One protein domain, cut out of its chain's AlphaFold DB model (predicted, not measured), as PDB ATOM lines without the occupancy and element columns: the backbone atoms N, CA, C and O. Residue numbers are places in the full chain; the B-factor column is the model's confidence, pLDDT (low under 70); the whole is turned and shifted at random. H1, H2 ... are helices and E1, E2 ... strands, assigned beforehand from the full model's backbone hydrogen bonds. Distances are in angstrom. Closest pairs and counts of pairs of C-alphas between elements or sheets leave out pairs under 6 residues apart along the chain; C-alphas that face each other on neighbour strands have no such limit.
ATOM      1  N   ARG A 125     177.766   2.893  38.819       93.31
ATOM      2  CA  ARG A 125     176.920   3.991  38.340       93.31
ATOM      3  C   ARG A 125     176.925   4.025  36.822       93.31
ATOM      4  O   ARG A 125     177.985   4.129  36.216       93.31
ATOM      5  N   VAL A 126     175.740   3.965  36.230       91.19
ATOM      6  CA  VAL A 126     175.551   3.950  34.777       91.19
ATOM      7  C   VAL A 126     174.856   5.246  34.356       91.19
ATOM      8  O   VAL A 126     173.968   5.713  35.082       91.19
ATOM      9  N   PRO A 127     175.263   5.872  33.238       91.44
ATOM     10  CA  PRO A 127     174.580   7.047  32.710       91.44
ATOM     11  C   PRO A 127     173.168   6.683  32.235       91.44
ATOM     12  O   PRO A 127     172.982   5.714  31.506       91.44
ATOM     13  N   LEU A 128     172.182   7.477  32.647       87.75
ATOM     14  CA  LEU A 128     170.799   7.406  32.172       87.75
ATOM     15  C   LEU A 128     170.543   8.416  31.058       87.75
ATOM     16  O   LEU A 128     169.903   8.101  30.063       87.75
ATOM     17  N   GLN A 129     171.024   9.643  31.253       87.38
ATOM     18  CA  GLN A 129     170.768  10.749  30.345       87.38
ATOM     19  C   GLN A 129     171.877  11.790  30.457       87.38
ATOM     20  O   GLN A 129     172.309  12.123  31.563       87.38
ATOM     21  N   VAL A 130     172.308  12.320  29.313       87.19
ATOM     22  CA  VAL A 130     173.222  13.463  29.255       87.19
ATOM     23  C   VAL A 130     172.459  14.734  29.628       87.19
ATOM     24  O   VAL A 130     171.361  14.999  29.137       87.19
ATOM     25  N   VAL A 131     173.034  15.514  30.535       85.19
ATOM     26  CA  VAL A 131     172.507  16.809  30.952       85.19
ATOM     27  C   VAL A 131     172.782  17.809  29.833       85.19
ATOM     28  O   VAL A 131     173.915  18.230  29.631       85.19
ATOM     29  N   ASN A 132     171.727  18.199  29.119       80.25
ATOM     30  CA  ASN A 132     171.813  19.174  28.024       80.25
ATOM     31  C   ASN A 132     171.644  20.627  28.501       80.25
ATOM     32  O   ASN A 132     171.815  21.562  27.721       80.25
ATOM     33  N   SER A 133     171.273  20.839  29.767       77.12
ATOM     34  CA  SER A 133     171.158  22.180  30.338       77.12
ATOM     35  C   SER A 133     172.544  22.793  30.559       77.12
ATOM     36  O   SER A 133     173.444  22.079  31.008       77.12
ATOM     37  N   PRO A 134     172.719  24.107  30.327       69.19
ATOM     38  CA  PRO A 134     173.992  24.769  30.573       69.19
ATOM     39  C   PRO A 134     174.398  24.597  32.041       69.19
ATOM     40  O   PRO A 134     173.586  24.796  32.947       69.19
ATOM     41  N   ILE A 135     175.657  24.225  32.279       67.75
ATOM     42  CA  ILE A 135     176.213  24.101  33.627       67.75
ATOM     43  C   ILE A 135     176.389  25.519  34.177       67.75
ATOM     44  O   ILE A 135     177.334  26.228  33.836       67.75
ATOM     45  N   ILE A 136     175.443  25.964  35.001       69.56
ATOM     46  CA  ILE A 136     175.512  27.281  35.634       69.56
ATOM     47  C   ILE A 136     176.312  27.147  36.931       69.56
ATOM     48  O   ILE A 136     175.814  26.629  37.931       69.56
ATOM     49  N   ASN A 137     177.541  27.669  36.937       76.75
ATOM     50  CA  ASN A 137     178.350  27.816  38.149       76.75
ATOM     51  C   ASN A 137     177.781  28.943  39.023       76.75
ATOM     52  O   ASN A 137     178.239  30.083  38.997       76.75
ATOM     53  N   TRP A 138     176.742  28.635  39.799       81.00
ATOM     54  CA  TRP A 138     176.043  29.622  40.629       81.00
ATOM     55  C   TRP A 138     176.962  30.302  41.655       81.00
ATOM     56  O   TRP A 138     176.797  31.488  41.940       81.00
ATOM     57  N   SER A 139     177.956  29.572  42.175       86.06
ATOM     58  CA  SER A 139     178.974  30.113  43.080       86.06
ATOM     59  C   SER A 139     179.834  31.185  42.413       86.06
ATOM     60  O   SER A 139     180.105  32.197  43.046       86.06
ATOM     61  N   GLU A 140     180.194  31.024  41.137       84.62
ATOM     62  CA  GLU A 140     180.922  32.033  40.355       84.62
ATOM     63  C   GLU A 140     180.115  33.331  40.259       84.62
ATOM     64  O   GLU A 140     180.599  34.428  40.537       84.62
ATOM     65  N   HIS A 141     178.829  33.205  39.929       83.12
ATOM     66  CA  HIS A 141     177.935  34.351  39.823       83.12
ATOM     67  C   HIS A 141     177.688  35.027  41.186       83.12
ATOM     68  O   HIS A 141     177.552  36.246  41.269       83.12
ATOM     69  N   PHE A 142     177.650  34.265  42.279       87.19
ATOM     70  CA  PHE A 142     177.524  34.827  43.625       87.19
ATOM     71  C   PHE A 142     178.818  35.502  44.107       87.19
ATOM     72  O   PHE A 142     178.771  36.616  44.625       87.19
ATOM     73  N   LEU A 143     179.974  34.866  43.915       88.75
ATOM     74  CA  LEU A 143     181.270  35.392  44.351       88.75
ATOM     75  C   LEU A 143     181.699  36.611  43.533       88.75
ATOM     76  O   LEU A 143     182.187  37.575  44.115       88.75
ATOM     77  N   SER A 144     181.402  36.644  42.231       85.50
ATOM     78  CA  SER A 144     181.603  37.843  41.404       85.50
ATOM     79  C   SER A 144     180.785  39.039  41.898       85.50
ATOM     80  O   SER A 144     181.303  40.154  41.926       85.50
ATOM     81  N   ARG A 145     179.555  38.828  42.397       90.31
ATOM     82  CA  ARG A 145     178.784  39.896  43.070       90.31
ATOM     83  C   ARG A 145     179.438  40.386  44.363       90.31
ATOM     84  O   ARG A 145     179.242  41.540  44.727       90.31
ATOM     85  N   LEU A 146     180.197  39.531  45.045       91.81
ATOM     86  CA  LEU A 146     180.980  39.883  46.234       91.81
ATOM     87  C   LEU A 146     182.402  40.364  45.901       91.81
ATOM     88  O   LEU A 146     183.182  40.617  46.814       91.81
ATOM     89  N   SER A 147     182.751  40.493  44.615       87.38
ATOM     90  CA  SER A 147     184.109  40.799  44.147       87.38
ATOM     91  C   SER A 147     185.178  39.804  44.640       87.38
ATOM     92  O   SER A 147     186.352  40.155  44.770       87.38
ATOM     93  N   LEU A 148     184.780  38.559  44.910       88.19
ATOM     94  CA  LEU A 148     185.663  37.464  45.297       88.19
ATOM     95  C   LEU A 148     185.906  36.539  44.103       88.19
ATOM     96  O   LEU A 148     184.991  36.239  43.340       88.19
ATOM     97  N   HIS A 149     187.138  36.055  43.970       81.56
ATOM     98  CA  HIS A 149     187.452  34.980  43.033       81.56
ATOM     99  C   HIS A 149     186.934  33.645  43.574       81.56
ATOM    100  O   HIS A 149     187.039  33.372  44.770       81.56
ATOM    101  N   ASN A 150     186.410  32.800  42.690       84.31
ATOM    102  CA  ASN A 150     186.011  31.442  43.026       84.31
ATOM    103  C   ASN A 150     187.213  30.491  42.898       84.31
ATOM    104  O   ASN A 150     187.633  30.197  41.784       84.31
ATOM    105  N   PRO A 151     187.769  29.962  44.000       82.38
ATOM    106  CA  PRO A 151     188.895  29.031  43.925       82.38
ATOM    107  C   PRO A 151     188.494  27.645  43.387       82.38
ATOM    108  O   PRO A 151     189.361  26.800  43.187       82.38
ATOM    109  N   PHE A 152     187.194  27.398  43.186       80.12
ATOM    110  CA  PHE A 152     186.654  26.127  42.708       80.12
ATOM    111  C   PHE A 152     186.208  26.164  41.242       80.12
ATOM    112  O   PHE A 152     185.779  25.129  40.732       80.12
ATOM    113  N   SER A 153     186.258  27.316  40.559       80.00
ATOM    114  CA  SER A 153     186.024  27.328  39.115       80.00
ATOM    115  C   SER A 153     187.252  26.792  38.397       80.00
ATOM    116  O   SER A 153     188.385  27.201  38.642       80.00
ATOM    117  N   GLN A 154     187.012  25.825  37.520       77.00
ATOM    118  CA  GLN A 154     188.049  25.216  36.712       77.00
ATOM    119  C   GLN A 154     187.641  25.351  35.253       77.00
ATOM    120  O   GLN A 154     186.621  24.804  34.836       77.00
ATOM    121  N   ASP A 155     188.435  26.098  34.495       78.44
ATOM    122  CA  ASP A 155     188.283  26.190  33.050       78.44
ATOM    123  C   ASP A 155     189.130  25.085  32.412       78.44
ATOM    124  O   ASP A 155     190.364  25.126  32.446       78.44
ATOM    125  N   VAL A 156     188.468  24.033  31.930       80.12
ATOM    126  CA  VAL A 156     189.118  22.885  31.290       80.12
ATOM    127  C   VAL A 156     188.606  22.731  29.862       80.12
ATOM    128  O   VAL A 156     187.394  22.678  29.649       80.12
ATOM    129  N   PRO A 157     189.500  22.604  28.868       81.06
ATOM    130  CA  PRO A 157     189.099  22.233  27.520       81.06
ATOM    131  C   PRO A 157     188.429  20.852  27.513       81.06
ATOM    132  O   PRO A 157     188.928  19.924  28.146       81.06
ATOM    133  N   ASN A 158     187.336  20.709  26.758       81.94
ATOM    134  CA  ASN A 158     186.571  19.462  26.604       81.94
ATOM    135  C   ASN A 158     186.137  18.831  27.945       81.94
ATOM    136  O   ASN A 158     186.546  17.705  28.252       81.94
ATOM    137  N   PRO A 159     185.311  19.523  28.755       80.62
ATOM    138  CA  PRO A 159     184.780  18.928  29.973       80.62
ATOM    139  C   PRO A 159     183.960  17.676  29.623       80.62
ATOM    140  O   PRO A 159     183.251  17.668  28.610       80.62
ATOM    141  N   PRO A 160     184.033  16.608  30.436       81.56
ATOM    142  CA  PRO A 160     183.238  15.416  30.190       81.56
ATOM    143  C   PRO A 160     181.742  15.761  30.259       81.56
ATOM    144  O   PRO A 160     181.345  16.593  31.082       81.56
ATOM    145  N   PRO A 161     180.895  15.121  29.436       83.00
ATOM    146  CA  PRO A 161     179.457  15.327  29.508       83.00
ATOM    147  C   PRO A 161     178.957  14.952  30.903       83.00
ATOM    148  O   PRO A 161     179.249  13.873  31.425       83.00
ATOM    149  N   GLN A 162     178.199  15.853  31.525       82.88
ATOM    150  CA  GLN A 162     177.566  15.567  32.802       82.88
ATOM    151  C   GLN A 162     176.348  14.685  32.542       82.88
ATOM    152  O   GLN A 162     175.486  15.034  31.742       82.88
ATOM    153  N   CYS A 163     176.268  13.540  33.209       88.25
ATOM    154  CA  CYS A 163     175.155  12.609  33.050       88.25
ATOM    155  C   CYS A 163     174.389  12.477  34.363       88.25
ATOM    156  O   CYS A 163     174.988  12.399  35.439       88.25
ATOM    157  N   PHE A 164     173.065  12.360  34.281       89.31
ATOM    158  CA  PHE A 164     172.309  11.755  35.367       89.31
ATOM    159  C   PHE A 164     172.698  10.285  35.439       89.31
ATOM    160  O   PHE A 164     172.602   9.561  34.451       89.31
ATOM    161  N   THR A 165     173.164   9.849  36.603       92.25
ATOM    162  CA  THR A 165     173.582   8.463  36.822       92.25
ATOM    163  C   THR A 165     172.667   7.789  37.823       92.25
ATOM    164  O   THR A 165     172.311   8.405  38.831       92.25
ATOM    165  N   CYS A 166     172.385   6.507  37.628       92.62
ATOM    166  CA  CYS A 166     171.800   5.667  38.667       92.62
ATOM    167  C   CYS A 166     172.725   4.505  39.008       92.62
ATOM    168  O   CYS A 166     173.609   4.138  38.236       92.62
ATOM    169  N   GLN A 167     172.506   3.915  40.180       94.69
ATOM    170  CA  GLN A 167     173.128   2.644  40.525       94.69
ATOM    171  C   GLN A 167     172.555   1.545  39.625       94.69
ATOM    172  O   GLN A 167     171.340   1.470  39.428       94.69
ATOM    173  N   PHE A 168     173.428   0.696  39.099       94.19
ATOM    174  CA  PHE A 168     173.053  -0.476  38.330       94.19
ATOM    175  C   PHE A 168     172.269  -1.457  39.205       94.19
ATOM    176  O   PHE A 168     172.654  -1.740  40.340       94.19
ATOM    177  N   ARG A 169     171.160  -1.970  38.669       92.25
ATOM    178  CA  ARG A 169     170.295  -2.945  39.335       92.25
ATOM    179  C   ARG A 169     169.806  -3.970  38.329       92.25
ATOM    180  O   ARG A 169     169.175  -3.603  37.339       92.25
ATOM    181  N   THR A 170     170.038  -5.252  38.602       89.69
ATOM    182  CA  THR A 170     169.694  -6.327  37.659       89.69
ATOM    183  C   THR A 170     168.179  -6.422  37.437       89.69
ATOM    184  O   THR A 170     167.724  -6.678  36.326       89.69
ATOM    185  N   ASN A 171     167.373  -6.119  38.463       88.44
ATOM    186  CA  ASN A 171     165.906  -6.113  38.377       88.44
ATOM    187  C   ASN A 171     165.318  -4.982  37.509       88.44
ATOM    188  O   ASN A 171     164.122  -4.997  37.235       88.44
ATOM    189  N   LYS A 172     166.127  -3.998  37.095       85.94
ATOM    190  CA  LYS A 172     165.713  -2.904  36.202       85.94
ATOM    191  C   LYS A 172     166.053  -3.165  34.730       85.94
ATOM    192  O   LYS A 172     165.770  -2.309  33.903       85.94
ATOM    193  N   LEU A 173     166.654  -4.315  34.404       82.25
ATOM    194  CA  LEU A 173     167.048  -4.667  33.033       82.25
ATOM    195  C   LEU A 173     165.941  -5.350  32.219       82.25
ATOM    196  O   LEU A 173     165.986  -5.306  30.994       82.25
ATOM    197  N   GLN A 174     164.983  -6.019  32.867       71.25
ATOM    198  CA  GLN A 174     163.851  -6.635  32.168       71.25
ATOM    199  C   GLN A 174     162.812  -5.566  31.814       71.25
ATOM    200  O   GLN A 174     162.373  -4.823  32.692       71.25
ATOM    201  N   ARG A 175     162.462  -5.499  30.525       54.59
ATOM    202  CA  ARG A 175     161.404  -4.647  29.967       54.59
ATOM    203  C   ARG A 175     160.070  -5.382  29.972       54.59
ATOM    204  O   ARG A 175     160.084  -6.596  29.665       54.59
TER     205      ARG A 175
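This is residues 125 to 175 of the 175 residues of the protein "Anoct_dimer domain-containing protein" of Perca flavescens (UniProt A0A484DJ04). With little regular structure, this is a long open loop of chain: a two-stranded antiparallel ribbon, E1 and E2, with the small helix H1 toward one end of the rod and the tail, residues 170 to 175, sticking out at the other. Residues 154 to 160 also stick out. The 51 printed residues, in the order E1, H1, E2, have 19 in named elements, mixed helix and strand; the whole is extended, radius of gyration of the C-alphas 16.7 A, spanning 53 by 21 by 18 A.

E1, residues 125 to 130, begins at C-alpha 125 (176.920, 3.991, 38.340) and is 13.6 A long. E2, residues 163 to 167, is 12.6 A long and ends at C-alpha 167 (173.128, 2.644, 40.525). H1 is residues 138 to 145.

E1 and E2 are antiparallel, at 149 degrees, with N 128 and O 164 within hydrogen-bond range at 2.8 A. In H1 every O i to N i+4 pair is within range.

The C-alphas farthest apart, of Ser 147 and Gln 174, are 53.0 A apart. The printed part has no cut. The link H1 to E2 is long, 17 residues. Residues 134 to 136 and 175 have pLDDT under 70.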